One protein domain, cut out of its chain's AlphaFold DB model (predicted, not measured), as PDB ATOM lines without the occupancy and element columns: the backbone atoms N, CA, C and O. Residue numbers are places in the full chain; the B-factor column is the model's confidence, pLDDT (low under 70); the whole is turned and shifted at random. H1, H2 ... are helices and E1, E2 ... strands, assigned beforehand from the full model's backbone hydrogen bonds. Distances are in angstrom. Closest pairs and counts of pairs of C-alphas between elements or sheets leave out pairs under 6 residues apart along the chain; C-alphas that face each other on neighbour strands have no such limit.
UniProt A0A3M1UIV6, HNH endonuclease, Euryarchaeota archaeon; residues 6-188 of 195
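What this domain is: This is residues 6 to 188 of the 195 residues of the protein "HNH endonuclease" of Euryarchaeota archaeon (UniProt A0A3M1UIV6). A long helix, H5, runs along one side of the domain, and the parts that pack on it follow one another along its length: H11 near its first residues, then H3, then the two-stranded sheet of E3 and E4 on residues 103 to 114. Short helices H6 to H9 lie toward one end of the longest axis, H4 lies toward the other, and the hairpin of E1 and E2 reaches away from the body beside H1, its loop of residues 10 to 21 sticking out. The printed part has 183 residues, with eleven named helices and four named strands in the order E1 E2 H1 H2 E3 H3 H4 H5 H6 H7 H8 H9 E4 H10 H11; both sheets are antiparallel pairs, and the class is mostly helix. It is compact, with a radius of gyration of the C-alphas of 18.5 A, and spans 61 by 43 by 30 A.

Where its parts are: Look first at E3, residues 44 to 48, and E4, residues 155 to 159, 13.1 A and 13.0 A long. Find C-alpha 83 at (-8.387, -33.997, 91.044); from there H5 runs 50.4 A to C-alpha 116 at (39.510, -46.331, 100.804). H3, residues 54 to 67, and H11, residues 175 to 188, are each 20.0 A long, and H11 ends with C-alpha 188 at (-0.430, -28.984, 87.595). H7, residues 127 to 136, measures 14.4 A. The shorter helices are H1, residues 27 to 30; H2, 35 to 40; H4, 70 to 76; H6, 120 to 123; H8, 139 to 143; H9, 145 to 148; and H10, 161 to 165. E1 holds residues 6 to 9 and E2 residues 22 to 26.

How they stand to each other: Between E3 and E4, antiparallel at 146 degrees, you find N 45 and O 158 within hydrogen-bond range at 2.9 A, and N 158 and O 45 at 2.8 A. From E3, go to H5: the closest C-alphas, of Ser 47 and Ser 110, are 4.1 A apart. With residues 93 to 103 alone, H5 touches H3 at a steep tilt of 57 degrees, opposite ways, closest at the C-alphas of Ala 64 and Ala 100, 4.2 A. The hub is H11, which touches H3, H4, H5 and H10. It is about perpendicular to H3, at 79 degrees, with the C-alphas of Ala 66 and Ala 176 closest at 4.4 A. With H5 it makes a shallow tilt of 32 degrees, only just short of steep, opposite ways; the C-alphas of Ala 85 and Thr 188 are closest, 4.7 A apart. H2 touches H7 at a steep tilt of 55 degrees, closest at the C-alphas of Gly 36 and Val 128, 4.6 A. H5 and H6 touch only at the corner, while H8 and H9 are close but not clearly touching. H1 touches H3, with the C-alphas of Pro 28 and Asn 58 closest at 6.1 A. In the hairpin E1 and E2, antiparallel at 138 degrees, N 6 and O 25 are 2.8 A apart, within hydrogen-bond range; both strands are apart from E3 and E4. Every O i to N i+4 pair is within hydrogen-bond range in H2, H3, H4, H7, H8, H10 and H11, and 25 of 30 are in H5; H1, H6 and H9 are too short for such a pair.

The domain as a whole: The C-alphas farthest apart, of Asp 79 and Glu 140, are 61.6 A from each other. The printed part has no cut, and its one long link is E1 to E2, with 12 residues. The mean pLDDT of the printed part is 89.2; look for values under 70 at residues 114 to 122 and 168 to 171.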
ATOM      1  N   ASP A   6      22.210 -21.241  84.733       87.19
ATOM      2  CA  ASP A   6      23.340 -20.330  84.709       87.19
ATOM      3  C   ASP A   6      24.048 -20.436  83.352       87.19
ATOM      4  O   ASP A   6      23.807 -21.389  82.604       87.19
ATOM      5  N   LEU A   7      24.891 -19.462  83.023       90.19
ATOM      6  CA  LEU A   7      25.699 -19.489  81.805       90.19
ATOM      7  C   LEU A   7      27.119 -19.932  82.145       90.19
ATOM      8  O   LEU A   7      27.758 -19.345  83.011       90.19
ATOM      9  N   HIS A   8      27.599 -20.950  81.435       91.50
ATOM     10  CA  HIS A   8      28.984 -21.396  81.503       91.50
ATOM     11  C   HIS A   8      29.678 -21.160  80.159       91.50
ATOM     12  O   HIS A   8      29.091 -21.430  79.107       91.50
ATOM     13  N   HIS A   9      30.918 -20.674  80.197       94.06
ATOM     14  CA  HIS A   9      31.772 -20.521  79.020       94.06
ATOM     15  C   HIS A   9      32.423 -21.863  78.689       94.06
ATOM     16  O   HIS A   9      33.159 -22.408  79.503       94.06
ATOM     17  N   TYR A  10      32.149 -22.411  77.505       90.88
ATOM     18  CA  TYR A  10      32.626 -23.738  77.097       90.88
ATOM     19  C   TYR A  10      34.157 -23.852  77.100       90.88
ATOM     20  O   TYR A  10      34.695 -24.907  77.434       90.88
ATOM     21  N   ASP A  11      34.847 -22.773  76.732       91.94
ATOM     22  CA  ASP A  11      36.307 -22.674  76.716       91.94
ATOM     23  C   ASP A  11      36.923 -22.169  78.037       91.94
ATOM     24  O   ASP A  11      38.128 -21.932  78.080       91.94
ATOM     25  N   ASP A  12      36.114 -21.992  79.092       87.94
ATOM     26  CA  ASP A  12      36.493 -21.409  80.395       87.94
ATOM     27  C   ASP A  12      37.038 -19.961  80.312       87.94
ATOM     28  O   ASP A  12      37.488 -19.383  81.303       87.94
ATOM     29  N   ASN A  13      36.967 -19.323  79.137       91.62
ATOM     30  CA  ASN A  13      37.380 -17.941  78.938       91.62
ATOM     31  C   ASN A  13      36.189 -16.990  79.097       91.62
ATOM     32  O   ASN A  13      35.428 -16.740  78.158       91.62
ATOM     33  N   HIS A  14      36.083 -16.371  80.273       91.25
ATOM     34  CA  HIS A  14      35.015 -15.422  80.603       91.25
ATOM     35  C   HIS A  14      34.994 -14.133  79.756       91.25
ATOM     36  O   HIS A  14      34.019 -13.380  79.809       91.25
ATOM     37  N   GLU A  15      36.028 -13.857  78.955       95.81
ATOM     38  CA  GLU A  15      36.030 -12.735  78.008       95.81
ATOM     39  C   GLU A  15      35.333 -13.089  76.678       95.81
ATOM     40  O   GLU A  15      34.840 -12.203  75.972       95.81
ATOM     41  N   ASN A  16      35.222 -14.381  76.344       94.62
ATOM     42  CA  ASN A  16      34.611 -14.859  75.105       94.62
ATOM     43  C   ASN A  16      33.086 -15.005  75.235       94.62
ATOM     44  O   ASN A  16      32.543 -16.095  75.416       94.62
ATOM     45  N   ASN A  17      32.371 -13.893  75.080       95.44
ATOM     46  CA  ASN A  17      30.906 -13.840  75.181       95.44
ATOM     47  C   ASN A  17      30.168 -14.203  73.877       95.44
ATOM     48  O   ASN A  17      29.016 -13.807  73.683       95.44
ATOM     49  N   SER A  18      30.814 -14.932  72.959       96.69
ATOM     50  CA  SER A  18      30.136 -15.439  71.762       96.69
ATOM     51  C   SER A  18      28.972 -16.356  72.163       96.69
ATOM     52  O   SER A  18      29.175 -17.246  72.990       96.69
ATOM     53  N   PRO A  19      27.775 -16.246  71.552       95.38
ATOM     54  CA  PRO A  19      26.656 -17.144  71.846       95.38
ATOM     55  C   PRO A  19      26.992 -18.632  71.693       95.38
ATOM     56  O   PRO A  19      26.440 -19.460  72.405       95.38
ATOM     57  N   SER A  20      27.916 -18.979  70.790       96.06
ATOM     58  CA  SER A  20      28.384 -20.358  70.603       96.06
ATOM     59  C   SER A  20      29.268 -20.873  71.744       96.06
ATOM     60  O   SER A  20      29.489 -22.075  71.829       96.06
ATOM     61  N   ASN A  21      29.798 -19.977  72.580       95.25
ATOM     62  CA  ASN A  21      30.617 -20.299  73.745       95.25
ATOM     63  C   ASN A  21      29.796 -20.349  75.043       95.25
ATOM     64  O   ASN A  21      30.292 -20.818  76.059       95.25
ATOM     65  N   LEU A  22      28.544 -19.879  75.028       94.31
ATOM     66  CA  LEU A  22      27.697 -19.794  76.215       94.31
ATOM     67  C   LEU A  22      26.744 -20.990  76.286       94.31
ATOM     68  O   LEU A  22      25.817 -21.121  75.485       94.31
ATOM     69  N   LEU A  23      26.943 -21.842  77.289       92.12
ATOM     70  CA  LEU A  23      26.105 -23.004  77.548       92.12
ATOM     71  C   LEU A  23      25.156 -22.727  78.726       92.12
ATOM     72  O   LEU A  23      25.628 -22.506  79.844       92.12
ATOM     73  N   PRO A  24      23.825 -22.780  78.531       91.88
ATOM     74  CA  PRO A  24      22.889 -22.750  79.642       91.88
ATOM     75  C   PRO A  24      22.935 -24.082  80.399       91.88
ATOM     76  O   PRO A  24      22.559 -25.131  79.872       91.88
ATOM     77  N   VAL A  25      23.360 -24.040  81.656       91.62
ATOM     78  CA  VAL A  25      23.533 -25.216  82.514       91.62
ATOM     79  C   VAL A  25      22.776 -25.065  83.825       91.62
ATOM     80  O   VAL A  25      22.570 -23.966  84.327       91.62
ATOM     81  N   CYS A  26      22.355 -26.181  84.419       90.50
ATOM     82  CA  CYS A  26      21.828 -26.154  85.780       90.50
ATOM     83  C   CYS A  26      22.930 -25.733  86.765       90.50
ATOM     84  O   CYS A  26      24.091 -26.057  86.539       90.50
ATOM     85  N   VAL A  27      22.600 -25.092  87.891       89.69
ATOM     86  CA  VAL A  27      23.630 -24.674  88.864       89.69
ATOM     87  C   VAL A  27      24.521 -25.844  89.339       89.69
ATOM     88  O   VAL A  27      25.741 -25.708  89.286       89.69
ATOM     89  N   PRO A  28      23.986 -27.023  89.724       92.69
ATOM     90  CA  PRO A  28      24.813 -28.186  90.052       92.69
ATOM     91  C   PRO A  28      25.734 -28.636  88.921       92.69
ATOM     92  O   PRO A  28      26.830 -29.117  89.176       92.69
ATOM     93  N   CYS A  29      25.275 -28.490  87.680       93.94
ATOM     94  CA  CYS A  29      26.028 -28.802  86.478       93.94
ATOM     95  C   CYS A  29      27.147 -27.772  86.282       93.94
ATOM     96  O   CYS A  29      28.271 -28.145  86.005       93.94
ATOM     97  N   HIS A  30      26.876 -26.487  86.511       92.38
ATOM     98  CA  HIS A  30      27.896 -25.444  86.454       92.38
ATOM     99  C   HIS A  30      29.016 -25.702  87.472       92.38
ATOM    100  O   HIS A  30      30.200 -25.626  87.152       92.38
ATOM    101  N   MET A  31      28.656 -26.088  88.698       92.56
ATOM    102  CA  MET A  31      29.628 -26.303  89.773       92.56
ATOM    103  C   MET A  31      30.591 -27.473  89.524       92.56
ATOM    104  O   MET A  31      31.621 -27.541  90.189       92.56
ATOM    105  N   THR A  32      30.331 -28.356  88.550       93.31
ATOM    106  CA  THR A  32      31.299 -29.401  88.169       93.31
ATOM    107  C   THR A  32      32.500 -28.837  87.417       93.31
ATOM    108  O   THR A  32      33.563 -29.445  87.451       93.31
ATOM    109  N   HIS A  33      32.346 -27.677  86.773       91.06
ATOM    110  CA  HIS A  33      33.433 -26.954  86.105       91.06
ATOM    111  C   HIS A  33      34.251 -26.107  87.089       91.06
ATOM    112  O   HIS A  33      35.414 -25.809  86.846       91.06
ATOM    113  N   HIS A  34      33.680 -25.792  88.255       91.06
ATOM    114  CA  HIS A  34      34.325 -25.002  89.304       91.06
ATOM    115  C   HIS A  34      34.386 -25.780  90.624       91.06
ATOM    116  O   HIS A  34      33.907 -25.324  91.663       91.06
ATOM    117  N   ILE A  35      34.985 -26.974  90.586       91.81
ATOM    118  CA  ILE A  35      35.001 -27.920  91.712       91.81
ATOM    119  C   ILE A  35      35.595 -27.323  93.003       91.81
ATOM    120  O   ILE A  35      35.011 -27.482  94.074       91.81
ATOM    121  N   GLY A  36      36.676 -26.539  92.911       91.94
ATOM    122  CA  GLY A  36      37.240 -25.832  94.066       91.94
ATOM    123  C   GLY A  36      36.274 -24.801  94.662       91.94
ATOM    124  O   GLY A  36      36.100 -24.736  95.881       91.94
ATOM    125  N   MET A  37      35.560 -24.048  93.815       90.62
ATOM    126  CA  MET A  37      34.509 -23.120  94.258       90.62
ATOM    127  C   MET A  37      33.360 -23.871  94.936       90.62
ATOM    128  O   MET A  37      32.849 -23.412  95.961       90.62
ATOM    129  N   ALA A  38      32.972 -25.033  94.400       92.69
ATOM    130  CA  ALA A  38      31.935 -25.872  94.984       92.69
ATOM    131  C   ALA A  38      32.287 -26.279  96.424       92.69
ATOM    132  O   ALA A  38      31.423 -26.207  97.297       92.69
ATOM    133  N   GLY A  39      33.551 -26.619  96.693       91.25
ATOM    134  CA  GLY A  39      34.042 -26.918  98.042       91.25
ATOM    135  C   GLY A  39      34.058 -25.691  98.958       91.25
ATOM    136  O   GLY A  39      33.424 -25.702 100.015       91.25
ATOM    137  N   ILE A  40      34.669 -24.580  98.521       89.94
ATOM    138  CA  ILE A  40      34.759 -23.324  99.300       89.94
ATOM    139  C   ILE A  40      33.370 -22.816  99.715       89.94
ATOM    140  O   ILE A  40      33.168 -22.332 100.831       89.94
ATOM    141  N   LYS A  41      32.391 -22.916  98.812       88.75
ATOM    142  CA  LYS A  41      31.009 -22.475  99.042       88.75
ATOM    143  C   LYS A  41      30.131 -23.550  99.695       88.75
ATOM    144  O   LYS A  41      28.957 -23.273  99.947       88.75
ATOM    145  N   ARG A  42      30.681 -24.737  99.986       89.62
ATOM    146  CA  ARG A  42      29.976 -25.909 100.538       89.62
ATOM    147  C   ARG A  42      28.773 -26.343  99.693       89.62
ATOM    148  O   ARG A  42      27.757 -26.783 100.220       89.62
ATOM    149  N   LEU A  43      28.874 -26.185  98.375       91.88
ATOM    150  CA  LEU A  43      27.823 -26.500  97.402       91.88
ATOM    151  C   LEU A  43      27.815 -27.967  96.989       91.88
ATOM    152  O   LEU A  43      26.856 -28.421  96.373       91.88
ATOM    153  N   GLY A  44      28.847 -28.730  97.320       93.81
ATOM    154  CA  GLY A  44      28.859 -30.145  97.011       93.81
ATOM    155  C   GLY A  44      29.865 -30.921  97.831       93.81
ATOM    156  O   GLY A  44      30.738 -30.350  98.480       93.81
ATOM    157  N   ILE A  45      29.708 -32.233  97.769       94.12
ATOM    158  CA  ILE A  45      30.628 -33.221  98.313       94.12
ATOM    159  C   ILE A  45      30.964 -34.215  97.207       94.12
ATOM    160  O   ILE A  45      30.129 -34.494  96.345       94.12
ATOM    161  N   LEU A  46      32.179 -34.741  97.195       94.25
ATOM    162  CA  LEU A  46      32.560 -35.785  96.257       94.25
ATOM    163  C   LEU A  46      32.144 -37.148  96.803       94.25
ATOM    164  O   LEU A  46      32.236 -37.426  97.998       94.25
ATOM    165  N   SER A  47      31.627 -38.000  95.925       93.69
ATOM    166  CA  SER A  47      31.172 -39.349  96.264       93.69
ATOM    167  C   SER A  47      31.534 -40.327  95.155       93.69
ATOM    168  O   SER A  47      31.500 -39.977  93.975       93.69
ATOM    169  N   TRP A  48      31.874 -41.562  95.521       92.38
ATOM    170  CA  TRP A  48      32.215 -42.604  94.550       92.38
ATOM    171  C   TRP A  48      30.950 -43.244  93.976       92.38
ATOM    172  O   TRP A  48      30.354 -44.102  94.622       92.38
ATOM    173  N   ILE A  49      30.530 -42.840  92.776       94.56
ATOM    174  CA  ILE A  49      29.327 -43.288  92.056       94.56
ATOM    175  C   ILE A  49      29.697 -43.641  90.595       94.56
ATOM    176  O   ILE A  49      29.375 -42.892  89.669       94.56
ATOM    177  N   PRO A  50      30.403 -44.765  90.353       92.69
ATOM    178  CA  PRO A  50      30.841 -45.164  89.015       92.69
ATOM    179  C   PRO A  50      29.697 -45.564  88.084       92.69
ATOM    180  O   PRO A  50      29.814 -45.403  86.873       92.69
ATOM    181  N   GLU A  51      28.584 -46.069  88.617       94.94
ATOM    182  CA  GLU A  51      27.499 -46.597  87.794       94.94
ATOM    183  C   GLU A  51      26.704 -45.510  87.067       94.94
ATOM    184  O   GLU A  51      26.077 -45.801  86.047       94.94
ATOM    185  N   TRP A  52      26.704 -44.273  87.579       96.25
ATOM    186  CA  TRP A  52      25.903 -43.181  87.035       96.25
ATOM    187  C   TRP A  52      26.761 -41.994  86.615       96.25
ATOM    188  O   TRP A  52      27.687 -41.604  87.327       96.25
ATOM    189  N   PRO A  53      26.438 -41.377  85.471       96.06
ATOM    190  CA  PRO A  53      27.120 -40.177  85.024       96.06
ATOM    191  C   PRO A  53      26.655 -38.950  85.829       96.06
ATOM    192  O   PRO A  53      25.628 -38.974  86.524       96.06
ATOM    193  N   GLN A  54      27.435 -37.870  85.766       96.50
ATOM    194  CA  GLN A  54      27.281 -36.684  86.615       96.50
ATOM    195  C   GLN A  54      25.922 -35.989  86.439       96.50
ATOM    196  O   GLN A  54      25.304 -35.574  87.420       96.50
ATOM    197  N   GLU A  55      25.396 -35.912  85.219       95.94
ATOM    198  CA  GLU A  55      24.095 -35.309  84.921       95.94
ATOM    199  C   GLU A  55      22.936 -36.061  85.588       95.94
ATOM    200  O   GLU A  55      21.950 -35.453  86.022       95.94
ATOM    201  N   LYS A  56      23.070 -37.383  85.746       97.44
ATOM    202  CA  LYS A  56      22.064 -38.215  86.408       97.44
ATOM    203  C   LYS A  56      22.108 -38.032  87.924       97.44
ATOM    204  O   LYS A  56      21.054 -37.892  88.545       97.44
ATOM    205  N   VAL A  57      23.311 -37.947  88.499       98.00
ATOM    206  CA  VAL A  57      23.516 -37.595  89.917       98.00
ATOM    207  C   VAL A  57      22.944 -36.209  90.220       98.00
ATOM    208  O   VAL A  57      22.192 -36.061  91.188       98.00
ATOM    209  N   ASN A  58      23.206 -35.223  89.359       96.69
ATOM    210  CA  ASN A  58      22.671 -33.867  89.494       96.69
ATOM    211  C   ASN A  58      21.139 -33.857  89.430       96.69
ATOM    212  O   ASN A  58      20.495 -33.286  90.307       96.69
ATOM    213  N   SER A  59      20.544 -34.536  88.446       95.81
ATOM    214  CA  SER A  59      19.085 -34.584  88.272       95.81
ATOM    215  C   SER A  59      18.370 -35.201  89.477       95.81
ATOM    216  O   SER A  59      17.366 -34.668  89.954       95.81
ATOM    217  N   ILE A  60      18.899 -36.308  90.008       97.62
ATOM    218  CA  ILE A  60      18.335 -36.976  91.190       97.62
ATOM    219  C   ILE A  60      18.494 -36.103  92.434       97.62
ATOM    220  O   ILE A  60      17.541 -35.955  93.198       97.62
ATOM    221  N   SER A  61      19.663 -35.487  92.611       96.50
ATOM    222  CA  SER A  61      19.922 -34.578  93.730       96.50
ATOM    223  C   SER A  61      18.990 -33.366  93.698       96.50
ATOM    224  O   SER A  61      18.401 -33.026  94.717       96.50
ATOM    225  N   ILE A  62      18.754 -32.766  92.527       94.25
ATOM    226  CA  ILE A  62      17.796 -31.660  92.371       94.25
ATOM    227  C   ILE A  62      16.384 -32.091  92.783       94.25
ATOM    228  O   ILE A  62      15.736 -31.379  93.548       94.25
ATOM    229  N   LEU A  63      15.907 -33.256  92.322       95.56
ATOM    230  CA  LEU A  63      14.590 -33.776  92.712       95.56
ATOM    231  C   LEU A  63      14.488 -34.022  94.221       95.56
ATOM    232  O   LEU A  63      13.462 -33.708  94.825       95.56
ATOM    233  N   ALA A  64      15.544 -34.570  94.826       96.19
ATOM    234  CA  ALA A  64      15.616 -34.808  96.260       96.19
ATOM    235  C   ALA A  64      15.552 -33.499  97.060       96.19
ATOM    236  O   ALA A  64      14.735 -33.384  97.971       96.19
ATOM    237  N   LEU A  65      16.356 -32.497  96.697       93.62
ATOM    238  CA  LEU A  65      16.393 -31.203  97.383       93.62
ATOM    239  C   LEU A  65      15.081 -30.423  97.193       93.62
ATOM    240  O   LEU A  65      14.519 -29.900  98.151       93.62
ATOM    241  N   ALA A  66      14.533 -30.408  95.976       93.50
ATOM    242  CA  ALA A  66      13.255 -29.760  95.678       93.50
ATOM    243  C   ALA A  66      12.076 -30.368  96.460       93.50
ATOM    244  O   ALA A  66      11.086 -29.680  96.714       93.50
ATOM    245  N   SER A  67      12.176 -31.638  96.869       94.94
ATOM    246  CA  SER A  67      11.120 -32.314  97.629       94.94
ATOM    247  C   SER A  67      10.755 -31.593  98.929       94.94
ATOM    248  O   SER A  67       9.576 -31.536  99.272       94.94
ATOM    249  N   ASN A  68      11.731 -30.942  99.571       91.62
ATOM    250  CA  ASN A  68      11.551 -30.194 100.818       91.62
ATOM    251  C   ASN A  68      10.636 -28.967 100.663       91.62
ATOM    252  O   ASN A  68      10.157 -28.425 101.656       91.62
ATOM    253  N   HIS A  69      10.392 -28.518  99.428       93.31
ATOM    254  CA  HIS A  69       9.648 -27.291  99.132       93.31
ATOM    255  C   HIS A  69       8.327 -27.546  98.402       93.31
ATOM    256  O   HIS A  69       7.577 -26.598  98.180       93.31
ATOM    257  N   LEU A  70       8.014 -28.787  98.003       95.56
ATOM    258  CA  LEU A  70       6.812 -29.072  97.207       95.56
ATOM    259  C   LEU A  70       5.525 -28.700  97.957       95.56
ATOM    260  O   LEU A  70       4.649 -28.056  97.377       95.56
ATOM    261  N   ASP A  71       5.416 -29.082  99.231       96.12
ATOM    262  CA  ASP A  71       4.174 -28.922  99.997       96.12
ATOM    263  C   ASP A  71       3.802 -27.445 100.194       96.12
ATOM    264  O   ASP A  71       2.642 -27.082 100.033       96.12
ATOM    265  N   LYS A  72       4.794 -26.555 100.323       95.19
ATOM    266  CA  LYS A  72       4.589 -25.095 100.307       95.19
ATOM    267  C   LYS A  72       3.796 -24.613  99.084       95.19
ATOM    268  O   LYS A  72       3.003 -23.678  99.195       95.19
ATOM    269  N   TYR A  73       4.026 -25.196  97.906       95.38
ATOM    270  CA  TYR A  73       3.283 -24.845  96.691       95.38
ATOM    271  C   TYR A  73       1.921 -25.535  96.634       95.38
ATOM    272  O   TYR A  73       0.955 -24.922  96.188       95.38
ATOM    273  N   VAL A  74       1.823 -26.773  97.117       96.00
ATOM    274  CA  VAL A  74       0.537 -27.473  97.230       96.00
ATOM    275  C   VAL A  74      -0.424 -26.691  98.125       96.00
ATOM    276  O   VAL A  74      -1.561 -26.459  97.720       96.00
ATOM    277  N   ASP A  75       0.050 -26.217  99.274       96.25
ATOM    278  CA  ASP A  75      -0.746 -25.444 100.228       96.25
ATOM    279  C   ASP A  75      -1.130 -24.077  99.656       96.25
ATOM    280  O   ASP A  75      -2.290 -23.677  99.701       96.25
ATOM    281  N   ARG A  76      -0.173 -23.372  99.036       95.06
ATOM    282  CA  ARG A  76      -0.405 -22.048  98.432       95.06
ATOM    283  C   ARG A  76      -1.478 -22.051  97.339       95.06
ATOM    284  O   ARG A  76      -2.117 -21.023  97.114       95.06
ATOM    285  N   TYR A  77      -1.612 -23.156  96.612       94.94
ATOM    286  CA  TYR A  77      -2.510 -23.282  95.465       94.94
ATOM    287  C   TYR A  77      -3.624 -24.309  95.705       94.94
ATOM    288  O   TYR A  77      -4.215 -24.785  94.737       94.94
ATOM    289  N   SER A  78      -3.923 -24.642  96.964       95.00
ATOM    290  CA  SER A  78      -4.901 -25.666  97.357       95.00
ATOM    291  C   SER A  78      -6.236 -25.544  96.610       95.00
ATOM    292  O   SER A  78      -6.693 -26.528  96.029       95.00
ATOM    293  N   ASP A  79      -6.788 -24.330  96.529       95.25
ATOM    294  CA  ASP A  79      -8.074 -24.028  95.878       95.25
ATOM    295  C   ASP A  79      -8.041 -24.170  94.348       95.25
ATOM    296  O   ASP A  79      -9.071 -24.311  93.696       95.25
ATOM    297  N   SER A  80      -6.850 -24.112  93.747       94.81
ATOM    298  CA  SER A  80      -6.650 -24.224  92.295       94.81
ATOM    299  C   SER A  80      -6.321 -25.654  91.847       94.81
ATOM    300  O   SER A  80      -6.228 -25.925  90.647       94.81
ATOM    301  N   ILE A  81      -6.122 -26.585  92.786       96.06
ATOM    302  CA  ILE A  81      -5.742 -27.970  92.498       96.06
ATOM    303  C   ILE A  81      -6.997 -28.828  92.318       96.06
ATOM    304  O   ILE A  81      -7.617 -29.268  93.285       96.06
ATOM    305  N   ASN A  82      -7.316 -29.142  91.061       95.56
ATOM    306  CA  ASN A  82      -8.323 -30.148  90.718       95.56
ATOM    307  C   ASN A  82      -7.814 -31.593  90.921       95.56
ATOM    308  O   ASN A  82      -6.621 -31.836  91.128       95.56
ATOM    309  N   ASP A  83      -8.708 -32.579  90.808       96.62
ATOM    310  CA  ASP A  83      -8.387 -33.997  91.044       96.62
ATOM    311  C   ASP A  83      -7.289 -34.548  90.128       96.62
ATOM    312  O   ASP A  83      -6.451 -35.350  90.553       96.62
ATOM    313  N   ASN A  84      -7.250 -34.114  88.866       96.50
ATOM    314  CA  ASN A  84      -6.213 -34.536  87.927       96.50
ATOM    315  C   ASN A  84      -4.836 -33.983  88.330       96.50
ATOM    316  O   ASN A  84      -3.852 -34.725  88.373       96.50
ATOM    317  N   ALA A  85      -4.770 -32.698  88.680       96.25
ATOM    318  CA  ALA A  85      -3.570 -32.066  89.214       96.25
ATOM    319  C   ALA A  85      -3.118 -32.759  90.510       96.25
ATOM    320  O   ALA A  85      -1.936 -33.065  90.659       96.25
ATOM    321  N   ARG A  86      -4.053 -33.116  91.400       97.06
ATOM    322  CA  ARG A  86      -3.770 -33.844  92.647       97.06
ATOM    323  C   ARG A  86      -3.138 -35.214  92.399       97.06
ATOM    324  O   ARG A  86      -2.138 -35.546  93.035       97.06
ATOM    325  N   LYS A  87      -3.644 -35.987  91.430       97.75
ATOM    326  CA  LYS A  87      -3.035 -37.272  91.020       97.75
ATOM    327  C   LYS A  87      -1.597 -37.087  90.522       97.75
ATOM    328  O   LYS A  87      -0.712 -37.851  90.910       97.75
ATOM    329  N   LYS A  88      -1.343 -36.060  89.704       98.06
ATOM    330  CA  LYS A  88       0.003 -35.746  89.194       98.06
ATOM    331  C   LYS A  88       0.952 -35.281  90.302       98.06
ATOM    332  O   LYS A  88       2.088 -35.748  90.337       98.06
ATOM    333  N   ILE A  89       0.482 -34.446  91.232       97.75
ATOM    334  CA  ILE A  89       1.238 -34.037  92.429       97.75
ATOM    335  C   ILE A  89       1.614 -35.261  93.265       97.75
ATOM    336  O   ILE A  89       2.767 -35.390  93.662       97.75
ATOM    337  N   ASN A  90       0.684 -36.190  93.499       97.69
ATOM    338  CA  ASN A  90       0.977 -37.402  94.267       97.69
ATOM    339  C   ASN A  90       2.050 -38.262  93.581       97.69
ATOM    340  O   ASN A  90       2.987 -38.703  94.244       97.69
ATOM    341  N   LYS A  91       1.981 -38.425  92.251       97.94
ATOM    342  CA  LYS A  91       3.027 -39.117  91.479       97.94
ATOM    343  C   LYS A  91       4.383 -38.406  91.580       97.94
ATOM    344  O   LYS A  91       5.400 -39.070  91.777       97.94
ATOM    345  N   LEU A  92       4.399 -37.075  91.474       97.56
ATOM    346  CA  LEU A  92       5.606 -36.261  91.643       97.56
ATOM    347  C   LEU A  92       6.202 -36.437  93.046       97.56
ATOM    348  O   LEU A  92       7.397 -36.692  93.168       97.56
ATOM    349  N   ARG A  93       5.369 -36.377  94.092       97.69
ATOM    350  CA  ARG A  93       5.780 -36.572  95.487       97.69
ATOM    351  C   ARG A  93       6.421 -37.944  95.688       97.69
ATOM    352  O   ARG A  93       7.500 -38.022  96.268       97.69
ATOM    353  N   SER A  94       5.825 -39.014  95.161       97.69
ATOM    354  CA  SER A  94       6.418 -40.357  95.230       97.69
ATOM    355  C   SER A  94       7.771 -40.440  94.512       97.69
ATOM    356  O   SER A  94       8.711 -41.033  95.038       97.69
ATOM    357  N   ALA A  95       7.903 -39.819  93.334       97.81
ATOM    358  CA  ALA A  95       9.175 -39.772  92.611       97.81
ATOM    359  C   ALA A  95      10.255 -39.011  93.401       97.81
ATOM    360  O   ALA A  95      11.374 -39.499  93.543       97.81
ATOM    361  N   MET A  96       9.901 -37.860  93.975       97.62
ATOM    362  CA  MET A  96      10.771 -37.051  94.830       97.62
ATOM    363  C   MET A  96      11.208 -37.794  96.102       97.62
ATOM    364  O   MET A  96      12.380 -37.761  96.462       97.62
ATOM    365  N   GLN A  97      10.303 -38.530  96.753       97.12
ATOM    366  CA  GLN A  97      10.634 -39.356  97.919       97.12
ATOM    367  C   GLN A  97      11.621 -40.479  97.575       97.12
ATOM    368  O   GLN A  97      12.527 -40.774  98.358       97.12
ATOM    369  N   ASN A  98      11.476 -41.101  96.401       97.81
ATOM    370  CA  ASN A  98      12.433 -42.094  95.917       97.81
ATOM    371  C   ASN A  98      13.785 -41.451  95.585       97.81
ATOM    372  O   ASN A  98      14.818 -41.977  95.997       97.81
ATOM    373  N   ALA A  99      13.786 -40.287  94.931       97.94
ATOM    374  CA  ALA A  99      15.002 -39.518  94.682       97.94
ATOM    375  C   ALA A  99      15.718 -39.155  95.992       97.94
ATOM    376  O   ALA A  99      16.925 -39.335  96.086       97.94
ATOM    377  N   ALA A 100      14.989 -38.752  97.038       96.88
ATOM    378  CA  ALA A 100      15.559 -38.448  98.348       96.88
ATOM    379  C   ALA A 100      16.220 -39.663  99.024       96.88
ATOM    380  O   ALA A 100      17.248 -39.515  99.684       96.88
ATOM    381  N   LYS A 101      15.668 -40.874  98.854       97.50
ATOM    382  CA  LYS A 101      16.302 -42.116  99.340       97.50
ATOM    383  C   LYS A 101      17.621 -42.388  98.620       97.50
ATOM    384  O   LYS A 101      18.620 -42.672  99.272       97.50
ATOM    385  N   ILE A 102      17.618 -42.266  97.295       97.69
ATOM    386  CA  ILE A 102      18.805 -42.467  96.457       97.69
ATOM    387  C   ILE A 102      19.870 -41.410  96.770       97.69
ATOM    388  O   ILE A 102      21.028 -41.746  96.974       97.69
ATOM    389  N   TYR A 103      19.466 -40.147  96.895       96.94
ATOM    390  CA  TYR A 103      20.338 -39.037  97.263       96.94
ATOM    391  C   TYR A 103      21.059 -39.282  98.594       96.94
ATOM    392  O   TYR A 103      22.266 -39.092  98.672       96.94
ATOM    393  N   ARG A 104      20.371 -39.795  99.625       95.50
ATOM    394  CA  ARG A 104      21.042 -40.175 100.882       95.50
ATOM    395  C   ARG A 104      22.117 -41.243 100.676       95.50
ATOM    396  O   ARG A 104      23.163 -41.164 101.308       95.50
ATOM    397  N   SER A 105      21.882 -42.197  99.774       95.56
ATOM    398  CA  SER A 105      22.896 -43.188  99.401       95.56
ATOM    399  C   SER A 105      24.062 -42.582  98.620       95.56
ATOM    400  O   SER A 105      25.154 -43.134  98.679       95.56
ATOM    401  N   PHE A 106      23.871 -41.484  97.883       95.62
ATOM    402  CA  PHE A 106      24.995 -40.753  97.297       95.62
ATOM    403  C   PHE A 106      25.857 -40.127  98.384       95.62
ATOM    404  O   PHE A 106      27.059 -40.353  98.395       95.62
ATOM    405  N   ILE A 107      25.229 -39.414  99.323       93.06
ATOM    406  CA  ILE A 107      25.930 -38.754 100.427       93.06
ATOM    407  C   ILE A 107      26.720 -39.766 101.257       93.06
ATOM    408  O   ILE A 107      27.897 -39.547 101.500       93.06
ATOM    409  N   SER A 108      26.151 -40.924 101.606       91.44
ATOM    410  CA  SER A 108      26.891 -41.943 102.370       91.44
ATOM    411  C   SER A 108      28.115 -42.505 101.631       91.44
ATOM    412  O   SER A 108      28.996 -43.099 102.240       91.44
ATOM    413  N   ARG A 109      28.197 -42.346 100.305       91.06
ATOM    414  CA  ARG A 109      29.342 -42.807  99.500       91.06
ATOM    415  C   ARG A 109      30.486 -41.799  99.457       91.06
ATOM    416  O   ARG A 109      31.528 -42.121  98.885       91.06
ATOM    417  N   SER A 110      30.340 -40.622 100.065       88.44
ATOM    418  CA  SER A 110      31.489 -39.762 100.357       88.44
ATOM    419  C   SER A 110      32.385 -40.388 101.428       88.44
ATOM    420  O   SER A 110      33.601 -40.316 101.315       88.44
ATOM    421  N   GLU A 111      31.807 -41.082 102.412       78.94
ATOM    422  CA  GLU A 111      32.548 -41.755 103.494       78.94
ATOM    423  C   GLU A 111      33.424 -42.904 102.964       78.94
ATOM    424  O   GLU A 111      34.517 -43.164 103.471       78.94
ATOM    425  N   TYR A 112      32.978 -43.568 101.892       73.00
ATOM    426  CA  TYR A 112      33.777 -44.575 101.190       73.00
ATOM    427  C   TYR A 112      35.059 -43.978 100.589       73.00
ATOM    428  O   TYR A 112      36.124 -44.589 100.689       73.00
ATOM    429  N   LEU A 113      34.982 -42.773 100.006       71.50
ATOM    430  CA  LEU A 113      36.169 -42.084  99.489       71.50
ATOM    431  C   LEU A 113      37.153 -41.767 100.614       71.50
ATOM    432  O   LEU A 113      38.348 -41.976 100.445       71.50
ATOM    433  N   SER A 114      36.646 -41.342 101.773       65.31
ATOM    434  CA  SER A 114      37.484 -41.006 102.926       65.31
ATOM    435  C   SER A 114      38.167 -42.214 103.580       65.31
ATOM    436  O   SER A 114      39.140 -42.042 104.306       65.31
ATOM    437  N   SER A 115      37.662 -43.432 103.357       60.56
ATOM    438  CA  SER A 115      38.149 -44.661 104.008       60.56
ATOM    439  C   SER A 115      38.974 -45.575 103.099       60.56
ATOM    440  O   SER A 115      39.729 -46.406 103.600       60.56
ATOM    441  N   THR A 116      38.849 -45.440 101.777       55.19
ATOM    442  CA  THR A 116      39.510 -46.331 100.804       55.19
ATOM    443  C   THR A 116      40.885 -45.820 100.373       55.19
ATOM    444  O   THR A 116      41.683 -46.584  99.831       55.19
ATOM    445  N   ILE A 117      41.188 -44.544 100.620       58.25
ATOM    446  CA  ILE A 117      42.412 -43.900 100.149       58.25
ATOM    447  C   ILE A 117      43.225 -43.435 101.364       58.25
ATOM    448  O   ILE A 117      42.699 -42.784 102.262       58.25
ATOM    449  N   SER A 118      44.487 -43.865 101.440       49.25
ATOM    450  CA  SER A 118      45.396 -43.594 102.566       49.25
ATOM    451  C   SER A 118      46.266 -42.365 102.269       49.25
ATOM    452  O   SER A 118      46.690 -42.201 101.135       49.25
ATOM    453  N   GLY A 119      46.589 -41.539 103.272       57.41
ATOM    454  CA  GLY A 119      47.394 -40.311 103.096       57.41
ATOM    455  C   GLY A 119      46.542 -39.038 102.968       57.41
ATOM    456  O   GLY A 119      45.383 -39.042 103.377       57.41
ATOM    457  N   ASP A 120      47.088 -37.951 102.403       49.75
ATOM    458  CA  ASP A 120      46.375 -36.665 102.186       49.75
ATOM    459  C   ASP A 120      45.100 -36.815 101.322       49.75
ATOM    460  O   ASP A 120      44.186 -35.989 101.343       49.75
ATOM    461  N   GLU A 121      45.000 -37.929 100.605       52.00
ATOM    462  CA  GLU A 121      43.881 -38.343  99.764       52.00
ATOM    463  C   GLU A 121      42.671 -38.882 100.562       52.00
ATOM    464  O   GLU A 121      41.574 -39.012 100.014       52.00
ATOM    465  N   ALA A 122      42.815 -39.120 101.874       54.16
ATOM    466  CA  ALA A 122      41.723 -39.493 102.787       54.16
ATOM    467  C   ALA A 122      40.629 -38.407 102.908       54.16
ATOM    468  O   ALA A 122      39.578 -38.618 103.515       54.16
ATOM    469  N   GLN A 123      40.854 -37.232 102.315       71.38
ATOM    470  CA  GLN A 123      39.905 -36.122 102.254       71.38
ATOM    471  C   GLN A 123      39.387 -35.858 100.834       71.38
ATOM    472  O   GLN A 123      38.804 -34.808 100.591       71.38
ATOM    473  N   LEU A 124      39.526 -36.805  99.896       79.69
ATOM    474  CA  LEU A 124      39.026 -36.663  98.518       79.69
ATOM    475  C   LEU A 124      37.505 -36.481  98.404       79.69
ATOM    476  O   LEU A 124      37.011 -36.167  97.326       79.69
ATOM    477  N   SER A 125      36.755 -36.653  99.494       87.31
ATOM    478  CA  SER A 125      35.359 -36.222  99.589       87.31
ATOM    479  C   SER A 125      35.200 -34.692  99.558       87.31
ATOM    480  O   SER A 125      34.137 -34.208  99.173       87.31
ATOM    481  N   ASP A 126      36.217 -33.923  99.958       90.19
ATOM    482  CA  ASP A 126      36.229 -32.459  99.893       90.19
ATOM    483  C   ASP A 126      36.634 -31.988  98.479       90.19
ATOM    484  O   ASP A 126      37.759 -32.246  98.033       90.19
ATOM    485  N   PRO A 127      35.753 -31.263  97.758       92.94
ATOM    486  CA  PRO A 127      36.077 -30.725  96.441       92.94
ATOM    487  C   PRO A 127      37.320 -29.820  96.405       92.94
ATOM    488  O   PRO A 127      37.990 -29.765  95.373       92.94
ATOM    489  N   VAL A 128      37.652 -29.122  97.501       92.06
ATOM    490  CA  VAL A 128      38.854 -28.271  97.584       92.06
ATOM    491  C   VAL A 128      40.121 -29.115  97.495       92.06
ATOM    492  O   VAL A 128      41.049 -28.749  96.777       92.06
ATOM    493  N   VAL A 129      40.146 -30.264  98.172       88.56
ATOM    494  CA  VAL A 129      41.298 -31.176  98.164       88.56
ATOM    495  C   VAL A 129      41.541 -31.700  96.754       88.56
ATOM    496  O   VAL A 129      42.650 -31.569  96.237       88.56
ATOM    497  N   LEU A 130      40.496 -32.198  96.080       88.06
ATOM    498  CA  LEU A 130      40.631 -32.660  94.696       88.06
ATOM    499  C   LEU A 130      41.049 -31.523  93.748       88.06
ATOM    500  O   LEU A 130      41.884 -31.735  92.872       88.06
ATOM    501  N   SER A 131      40.514 -30.313  93.938       91.31
ATOM    502  CA  SER A 131      40.912 -29.143  93.149       91.31
ATOM    503  C   SER A 131      42.401 -28.831  93.305       91.31
ATOM    504  O   SER A 131      43.068 -28.561  92.312       91.31
ATOM    505  N   ASN A 132      42.931 -28.876  94.528       90.25
ATOM    506  CA  ASN A 132      44.342 -28.595  94.789       90.25
ATOM    507  C   ASN A 132      45.256 -29.674  94.202       90.25
ATOM    508  O   ASN A 132      46.284 -29.342  93.620       90.25
ATOM    509  N   ILE A 133      44.853 -30.947  94.290       86.38
ATOM    510  CA  ILE A 133      45.557 -32.055  93.631       86.38
ATOM    511  C   ILE A 133      45.616 -31.813  92.120       86.38
ATOM    512  O   ILE A 133      46.686 -31.895  91.528       86.38
ATOM    513  N   MET A 134      44.487 -31.460  91.496       88.38
ATOM    514  CA  MET A 134      44.432 -31.174  90.058       88.38
ATOM    515  C   MET A 134      45.276 -29.959  89.656       88.38
ATOM    516  O   MET A 134      45.876 -29.983  88.588       88.38
ATOM    517  N   LEU A 135      45.338 -28.919  90.491       90.50
ATOM    518  CA  LEU A 135      46.159 -27.725  90.248       90.50
ATOM    519  C   LEU A 135      47.663 -27.990  90.382       90.50
ATOM    520  O   LEU A 135      48.458 -27.266  89.791       90.50
ATOM    521  N   ALA A 136      48.052 -28.993  91.169       90.19
ATOM    522  CA  ALA A 136      49.448 -29.378  91.344       90.19
ATOM    523  C   ALA A 136      49.974 -30.281  90.212       90.19
ATOM    524  O   ALA A 136      51.182 -30.482  90.118       90.19
ATOM    525  N   MET A 137      49.090 -30.824  89.366       91.31
ATOM    526  CA  MET A 137      49.473 -31.646  88.216       91.31
ATOM    527  C   MET A 137      50.121 -30.799  87.118       91.31
ATOM    528  O   MET A 137      49.652 -29.708  86.797       91.31
ATOM    529  N   SER A 138      51.144 -31.346  86.468       94.25
ATOM    530  CA  SER A 138      51.609 -30.850  85.170       94.25
ATOM    531  C   SER A 138      50.542 -31.036  84.083       94.25
ATOM    532  O   SER A 138      49.648 -31.875  84.199       94.25
ATOM    533  N   ASP A 139      50.662 -30.322  82.961       93.19
ATOM    534  CA  ASP A 139      49.738 -30.466  81.825       93.19
ATOM    535  C   ASP A 139      49.677 -31.899  81.269       93.19
ATOM    536  O   ASP A 139      48.656 -32.339  80.733       93.19
ATOM    537  N   GLU A 140      50.786 -32.639  81.331       93.56
ATOM    538  CA  GLU A 140      50.830 -34.044  80.921       93.56
ATOM    539  C   GLU A 140      50.069 -34.937  81.907       93.56
ATOM    540  O   GLU A 140      49.204 -35.712  81.490       93.56
ATOM    541  N   GLU A 141      50.323 -34.786  83.207       91.38
ATOM    542  CA  GLU A 141      49.603 -35.521  84.250       91.38
ATOM    543  C   GLU A 141      48.110 -35.204  84.218       91.38
ATOM    544  O   GLU A 141      47.283 -36.115  84.230       91.38
ATOM    545  N   TYR A 142      47.747 -33.928  84.081       89.62
ATOM    546  CA  TYR A 142      46.357 -33.504  84.006       89.62
ATOM    547  C   TYR A 142      45.654 -34.106  82.785       89.62
ATOM    548  O   TYR A 142      44.531 -34.604  82.903       89.62
ATOM    549  N   ARG A 143      46.295 -34.136  81.609       89.94
ATOM    550  CA  ARG A 143      45.735 -34.801  80.414       89.94
ATOM    551  C   ARG A 143      45.532 -36.301  80.626       89.94
ATOM    552  O   ARG A 143      44.513 -36.833  80.190       89.94
ATOM    553  N   ASN A 144      46.435 -36.948  81.357       88.94
ATOM    554  CA  ASN A 144      46.400 -38.384  81.641       88.94
ATOM    555  C   ASN A 144      45.708 -38.743  82.972       88.94
ATOM    556  O   ASN A 144      45.709 -39.907  83.379       88.94
ATOM    557  N   ARG A 145      45.069 -37.773  83.644       87.62
ATOM    558  CA  ARG A 145      44.550 -37.909  85.018       87.62
ATOM    559  C   ARG A 145      43.607 -39.092  85.227       87.62
ATOM    560  O   ARG A 145      43.637 -39.715  86.279       87.62
ATOM    561  N   ALA A 146      42.793 -39.431  84.228       82.81
ATOM    562  CA  ALA A 146      41.857 -40.554  84.317       82.81
ATOM    563  C   ALA A 146      42.569 -41.917  84.403       82.81
ATOM    564  O   ALA A 146      42.043 -42.843  85.017       82.81
ATOM    565  N   SER A 147      43.757 -42.033  83.804       81.75
ATOM    566  CA  SER A 147      44.600 -43.230  83.872       81.75
ATOM    567  C   SER A 147      45.467 -43.248  85.129       81.75
ATOM    568  O   SER A 147      45.658 -44.312  85.709       81.75
ATOM    569  N   LEU A 148      45.965 -42.083  85.561       73.12
ATOM    570  CA  LEU A 148      46.804 -41.946  86.759       73.12
ATOM    571  C   LEU A 148      46.009 -42.128  88.054       73.12
ATOM    572  O   LEU A 148      46.504 -42.708  89.014       73.12
ATOM    573  N   LEU A 149      44.757 -41.675  88.061       75.56
ATOM    574  CA  LEU A 149      43.838 -41.808  89.180       75.56
ATOM    575  C   LEU A 149      42.542 -42.464  88.681       75.56
ATOM    576  O   LEU A 149      41.552 -41.773  88.433       75.56
ATOM    577  N   PRO A 150      42.499 -43.805  88.549       76.56
ATOM    578  CA  PRO A 150      41.306 -44.521  88.082       76.56
ATOM    579  C   PRO A 150      40.062 -44.236  88.933       76.56
ATOM    580  O   PRO A 150      38.936 -44.233  88.426       76.56
ATOM    581  N   VAL A 151      40.268 -43.918  90.216       74.62
ATOM    582  CA  VAL A 151      39.232 -43.459  91.149       74.62
ATOM    583  C   VAL A 151      38.627 -42.096  90.781       74.62
ATOM    584  O   VAL A 151      37.635 -41.692  91.364       74.62
ATOM    585  N   LEU A 152      39.138 -41.356  89.797       80.94
ATOM    586  CA  LEU A 152      38.436 -40.173  89.285       80.94
ATOM    587  C   LEU A 152      37.252 -40.558  88.389       80.94
ATOM    588  O   LEU A 152      36.252 -39.845  88.352       80.94
ATOM    589  N   SER A 153      37.324 -41.704  87.699       84.12
ATOM    590  CA  SER A 153      36.314 -42.119  86.707       84.12
ATOM    591  C   SER A 153      34.913 -42.320  87.290       84.12
ATOM    592  O   SER A 153      33.909 -42.121  86.603       84.12
ATOM    593  N   GLY A 154      34.823 -42.663  88.570       88.94
ATOM    594  CA  GLY A 154      33.578 -42.812  89.320       88.94
ATOM    595  C   GLY A 154      33.346 -41.749  90.390       88.94
ATOM    596  O   GLY A 154      32.306 -41.800  91.032       88.94
ATOM    597  N   ILE A 155      34.237 -40.774  90.592       91.56
ATOM    598  CA  ILE A 155      33.941 -39.650  91.492       91.56
ATOM    599  C   ILE A 155      32.883 -38.758  90.846       91.56
ATOM    600  O   ILE A 155      32.964 -38.417  89.664       91.56
ATOM    601  N   ARG A 156      31.876 -38.379  91.631       95.56
ATOM    602  CA  ARG A 156      30.817 -37.445  91.245       95.56
ATOM    603  C   ARG A 156      30.674 -36.363  92.299       95.56
ATOM    604  O   ARG A 156      30.762 -36.648  93.492       95.56
ATOM    605  N   LEU A 157      30.402 -35.142  91.855       96.50
ATOM    606  CA  LEU A 157      30.046 -34.032  92.732       96.50
ATOM    607  C   LEU A 157      28.556 -34.125  93.072       96.50
ATOM    608  O   LEU A 157      27.705 -33.968  92.201       96.50
ATOM    609  N   VAL A 158      28.233 -34.392  94.331       96.75
ATOM    610  CA  VAL A 158      26.860 -34.471  94.830       96.75
ATOM    611  C   VAL A 158      26.486 -33.119  95.447       96.75
ATOM    612  O   VAL A 158      27.151 -32.681  96.386       96.75
ATOM    613  N   PRO A 159      25.445 -32.435  94.943       94.69
ATOM    614  CA  PRO A 159      24.953 -31.171  95.494       94.69
ATOM    615  C   PRO A 159      24.580 -31.279  96.970       94.69
ATOM    616  O   PRO A 159      23.779 -32.135  97.329       94.69
ATOM    617  N   MET A 160      25.094 -30.381  97.811       91.44
ATOM    618  CA  MET A 160      24.805 -30.378  99.248       91.44
ATOM    619  C   MET A 160      23.675 -29.413  99.591       91.44
ATOM    620  O   MET A 160      23.687 -28.252  99.183       91.44
ATOM    621  N   ARG A 161      22.713 -29.887 100.389       85.62
ATOM    622  CA  ARG A 161      21.560 -29.094 100.842       85.62
ATOM    623  C   ARG A 161      21.990 -27.772 101.480       85.62
ATOM    624  O   ARG A 161      21.548 -26.719 101.029       85.62
ATOM    625  N   ASP A 162      22.873 -27.837 102.468       84.12
ATOM    626  CA  ASP A 162      23.305 -26.687 103.271       84.12
ATOM    627  C   ASP A 162      23.893 -25.577 102.382       84.12
ATOM    628  O   ASP A 162      23.632 -24.389 102.574       84.12
ATOM    629  N   GLY A 163      24.608 -25.963 101.321       83.19
ATOM    630  CA  GLY A 163      25.157 -25.036 100.338       83.19
ATOM    631  C   GLY A 163      24.110 -24.274  99.524       83.19
ATOM    632  O   GLY A 163      24.297 -23.090  99.249       83.19
ATOM    633  N   TYR A 164      23.009 -24.925  99.139       83.00
ATOM    634  CA  TYR A 164      21.984 -24.341  98.259       83.00
ATOM    635  C   TYR A 164      20.759 -23.778  98.994       83.00
ATOM    636  O   TYR A 164      19.988 -23.006  98.409       83.00
ATOM    637  N   GLU A 165      20.548 -24.159 100.251       76.12
ATOM    638  CA  GLU A 165      19.414 -23.706 101.062       76.12
ATOM    639  C   GLU A 165      19.831 -22.716 102.157       76.12
ATOM    640  O   GLU A 165      19.134 -21.721 102.373       76.12
ATOM    641  N   GLU A 166      20.974 -22.937 102.809       70.31
ATOM    642  CA  GLU A 166      21.330 -22.253 104.061       70.31
ATOM    643  C   GLU A 166      22.434 -21.200 103.882       70.31
ATOM    644  O   GLU A 166      22.535 -20.255 104.664       70.31
ATOM    645  N   ASN A 167      23.231 -21.287 102.813       71.88
ATOM    646  CA  ASN A 167      24.332 -20.358 102.573       71.88
ATOM    647  C   ASN A 167      23.847 -18.994 102.042       71.88
ATOM    648  O   ASN A 167      23.582 -18.813 100.854       71.88
ATOM    649  N   GLU A 168      23.791 -17.987 102.917       66.50
ATOM    650  CA  GLU A 168      23.371 -16.618 102.568       66.50
ATOM    651  C   GLU A 168      24.306 -15.899 101.590       66.50
ATOM    652  O   GLU A 168      23.896 -14.952 100.922       66.50
ATOM    653  N   ARG A 169      25.554 -16.364 101.473       61.84
ATOM    654  CA  ARG A 169      26.553 -15.834 100.535       61.84
ATOM    655  C   ARG A 169      26.567 -16.592  99.207       61.84
ATOM    656  O   ARG A 169      27.437 -16.341  98.368       61.84
ATOM    657  N   CYS A 170      25.657 -17.547  99.026       66.44
ATOM    658  CA  CYS A 170      25.499 -18.286  97.789       66.44
ATOM    659  C   CYS A 170      24.510 -17.563  96.867       66.44
ATOM    660  O   CYS A 170      23.326 -17.440  97.182       66.44
ATOM    661  N   GLY A 171      24.977 -17.149  95.684       66.69
ATOM    662  CA  GLY A 171      24.111 -16.594  94.632       66.69
ATOM    663  C   GLY A 171      23.034 -17.573  94.139       66.69
ATOM    664  O   GLY A 171      22.059 -17.157  93.519       66.69
ATOM    665  N   TYR A 172      23.174 -18.857  94.473       75.06
ATOM    666  CA  TYR A 172      22.259 -19.939  94.118       75.06
ATOM    667  C   TYR A 172      21.305 -20.341  95.251       75.06
ATOM    668  O   TYR A 172      20.615 -21.361  95.150       75.06
ATOM    669  N   LYS A 173      21.240 -19.547  96.330       76.00
ATOM    670  CA  LYS A 173      20.264 -19.744  97.406       76.00
ATOM    671  C   LYS A 173      18.855 -19.832  96.814       76.00
ATOM    672  O   LYS A 173      18.467 -19.020  95.972       76.00
ATOM    673  N   ASN A 174      18.060 -20.782  97.304       82.69
ATOM    674  CA  ASN A 174      16.694 -21.083  96.838       82.69
ATOM    675  C   ASN A 174      16.603 -21.825  95.495       82.69
ATOM    676  O   ASN A 174      15.509 -21.918  94.934       82.69
ATOM    677  N   MET A 175      17.699 -22.390  94.982       87.62
ATOM    678  CA  MET A 175      17.655 -23.249  93.796       87.62
ATOM    679  C   MET A 175      16.626 -24.388  93.965       87.62
ATOM    680  O   MET A 175      15.798 -24.608  93.083       87.62
ATOM    681  N   ALA A 176      16.626 -25.071  95.117       90.06
ATOM    682  CA  ALA A 176      15.686 -26.156  95.414       90.06
ATOM    683  C   ALA A 176      14.214 -25.690  95.403       90.06
ATOM    684  O   ALA A 176      13.364 -26.335  94.792       90.06
ATOM    685  N   ASP A 177      13.923 -24.529  95.998       90.94
ATOM    686  CA  ASP A 177      12.591 -23.906  95.994       90.94
ATOM    687  C   ASP A 177      12.147 -23.503  94.576       90.94
ATOM    688  O   ASP A 177      10.982 -23.682  94.211       90.94
ATOM    689  N   ALA A 178      13.066 -22.992  93.749       90.06
ATOM    690  CA  ALA A 178      12.790 -22.659  92.354       90.06
ATOM    691  C   ALA A 178      12.445 -23.908  91.527       90.06
ATOM    692  O   ALA A 178      11.456 -23.895  90.789       90.06
ATOM    693  N   TRP A 179      13.200 -25.000  91.690       92.12
ATOM    694  CA  TRP A 179      12.901 -26.282  91.043       92.12
ATOM    695  C   TRP A 179      11.585 -26.883  91.527       92.12
ATOM    696  O   TRP A 179      10.795 -27.343  90.704       92.12
ATOM    697  N   ALA A 180      11.300 -26.831  92.829       94.19
ATOM    698  CA  ALA A 180      10.028 -27.299  93.372       94.19
ATOM    699  C   ALA A 180       8.842 -26.550  92.753       94.19
ATOM    700  O   ALA A 180       7.869 -27.176  92.331       94.19
ATOM    701  N   HIS A 181       8.955 -25.225  92.611       93.62
ATOM    702  CA  HIS A 181       7.940 -24.423  91.935       93.62
ATOM    703  C   HIS A 181       7.775 -24.835  90.468       93.62
ATOM    704  O   HIS A 181       6.652 -25.034  90.008       93.62
ATOM    705  N   ALA A 182       8.879 -24.979  89.731       92.88
ATOM    706  CA  ALA A 182       8.849 -25.362  88.321       92.88
ATOM    707  C   ALA A 182       8.194 -26.737  88.122       92.88
ATOM    708  O   ALA A 182       7.279 -26.873  87.310       92.88
ATOM    709  N   LEU A 183       8.588 -27.732  88.920       94.75
ATOM    710  CA  LEU A 183       8.038 -29.089  88.876       94.75
ATOM    711  C   LEU A 183       6.555 -29.118  89.262       94.75
ATOM    712  O   LEU A 183       5.763 -29.780  88.592       94.75
ATOM    713  N   PHE A 184       6.158 -28.359  90.290       96.12
ATOM    714  CA  PHE A 184       4.752 -28.183  90.651       96.12
ATOM    715  C   PHE A 184       3.943 -27.625  89.473       96.12
ATOM    716  O   PHE A 184       2.894 -28.169  89.124       96.12
ATOM    717  N   ARG A 185       4.438 -26.572  88.814       94.62
ATOM    718  CA  ARG A 185       3.764 -25.965  87.658       94.62
ATOM    719  C   ARG A 185       3.675 -26.920  86.474       94.62
ATOM    720  O   ARG A 185       2.622 -27.009  85.857       94.62
ATOM    721  N   MET A 186       4.737 -27.668  86.184       93.50
ATOM    722  CA  MET A 186       4.716 -28.692  85.135       93.50
ATOM    723  C   MET A 186       3.697 -29.797  85.433       93.50
ATOM    724  O   MET A 186       2.987 -30.247  84.535       93.50
ATOM    725  N   ALA A 187       3.591 -30.223  86.694       94.62
ATOM    726  CA  ALA A 187       2.640 -31.252  87.098       94.62
ATOM    727  C   ALA A 187       1.186 -30.758  87.037       94.62
ATOM    728  O   ALA A 187       0.294 -31.518  86.663       94.62
ATOM    729  N   THR A 188       0.933 -29.503  87.402       95.44
ATOM    730  CA  THR A 188      -0.430 -28.984  87.595       95.44
ATOM    731  C   THR A 188      -0.963 -28.164  86.424       95.44
ATOM    732  O   THR A 188      -2.175 -28.080  86.256       95.44
TER     733      THR A 188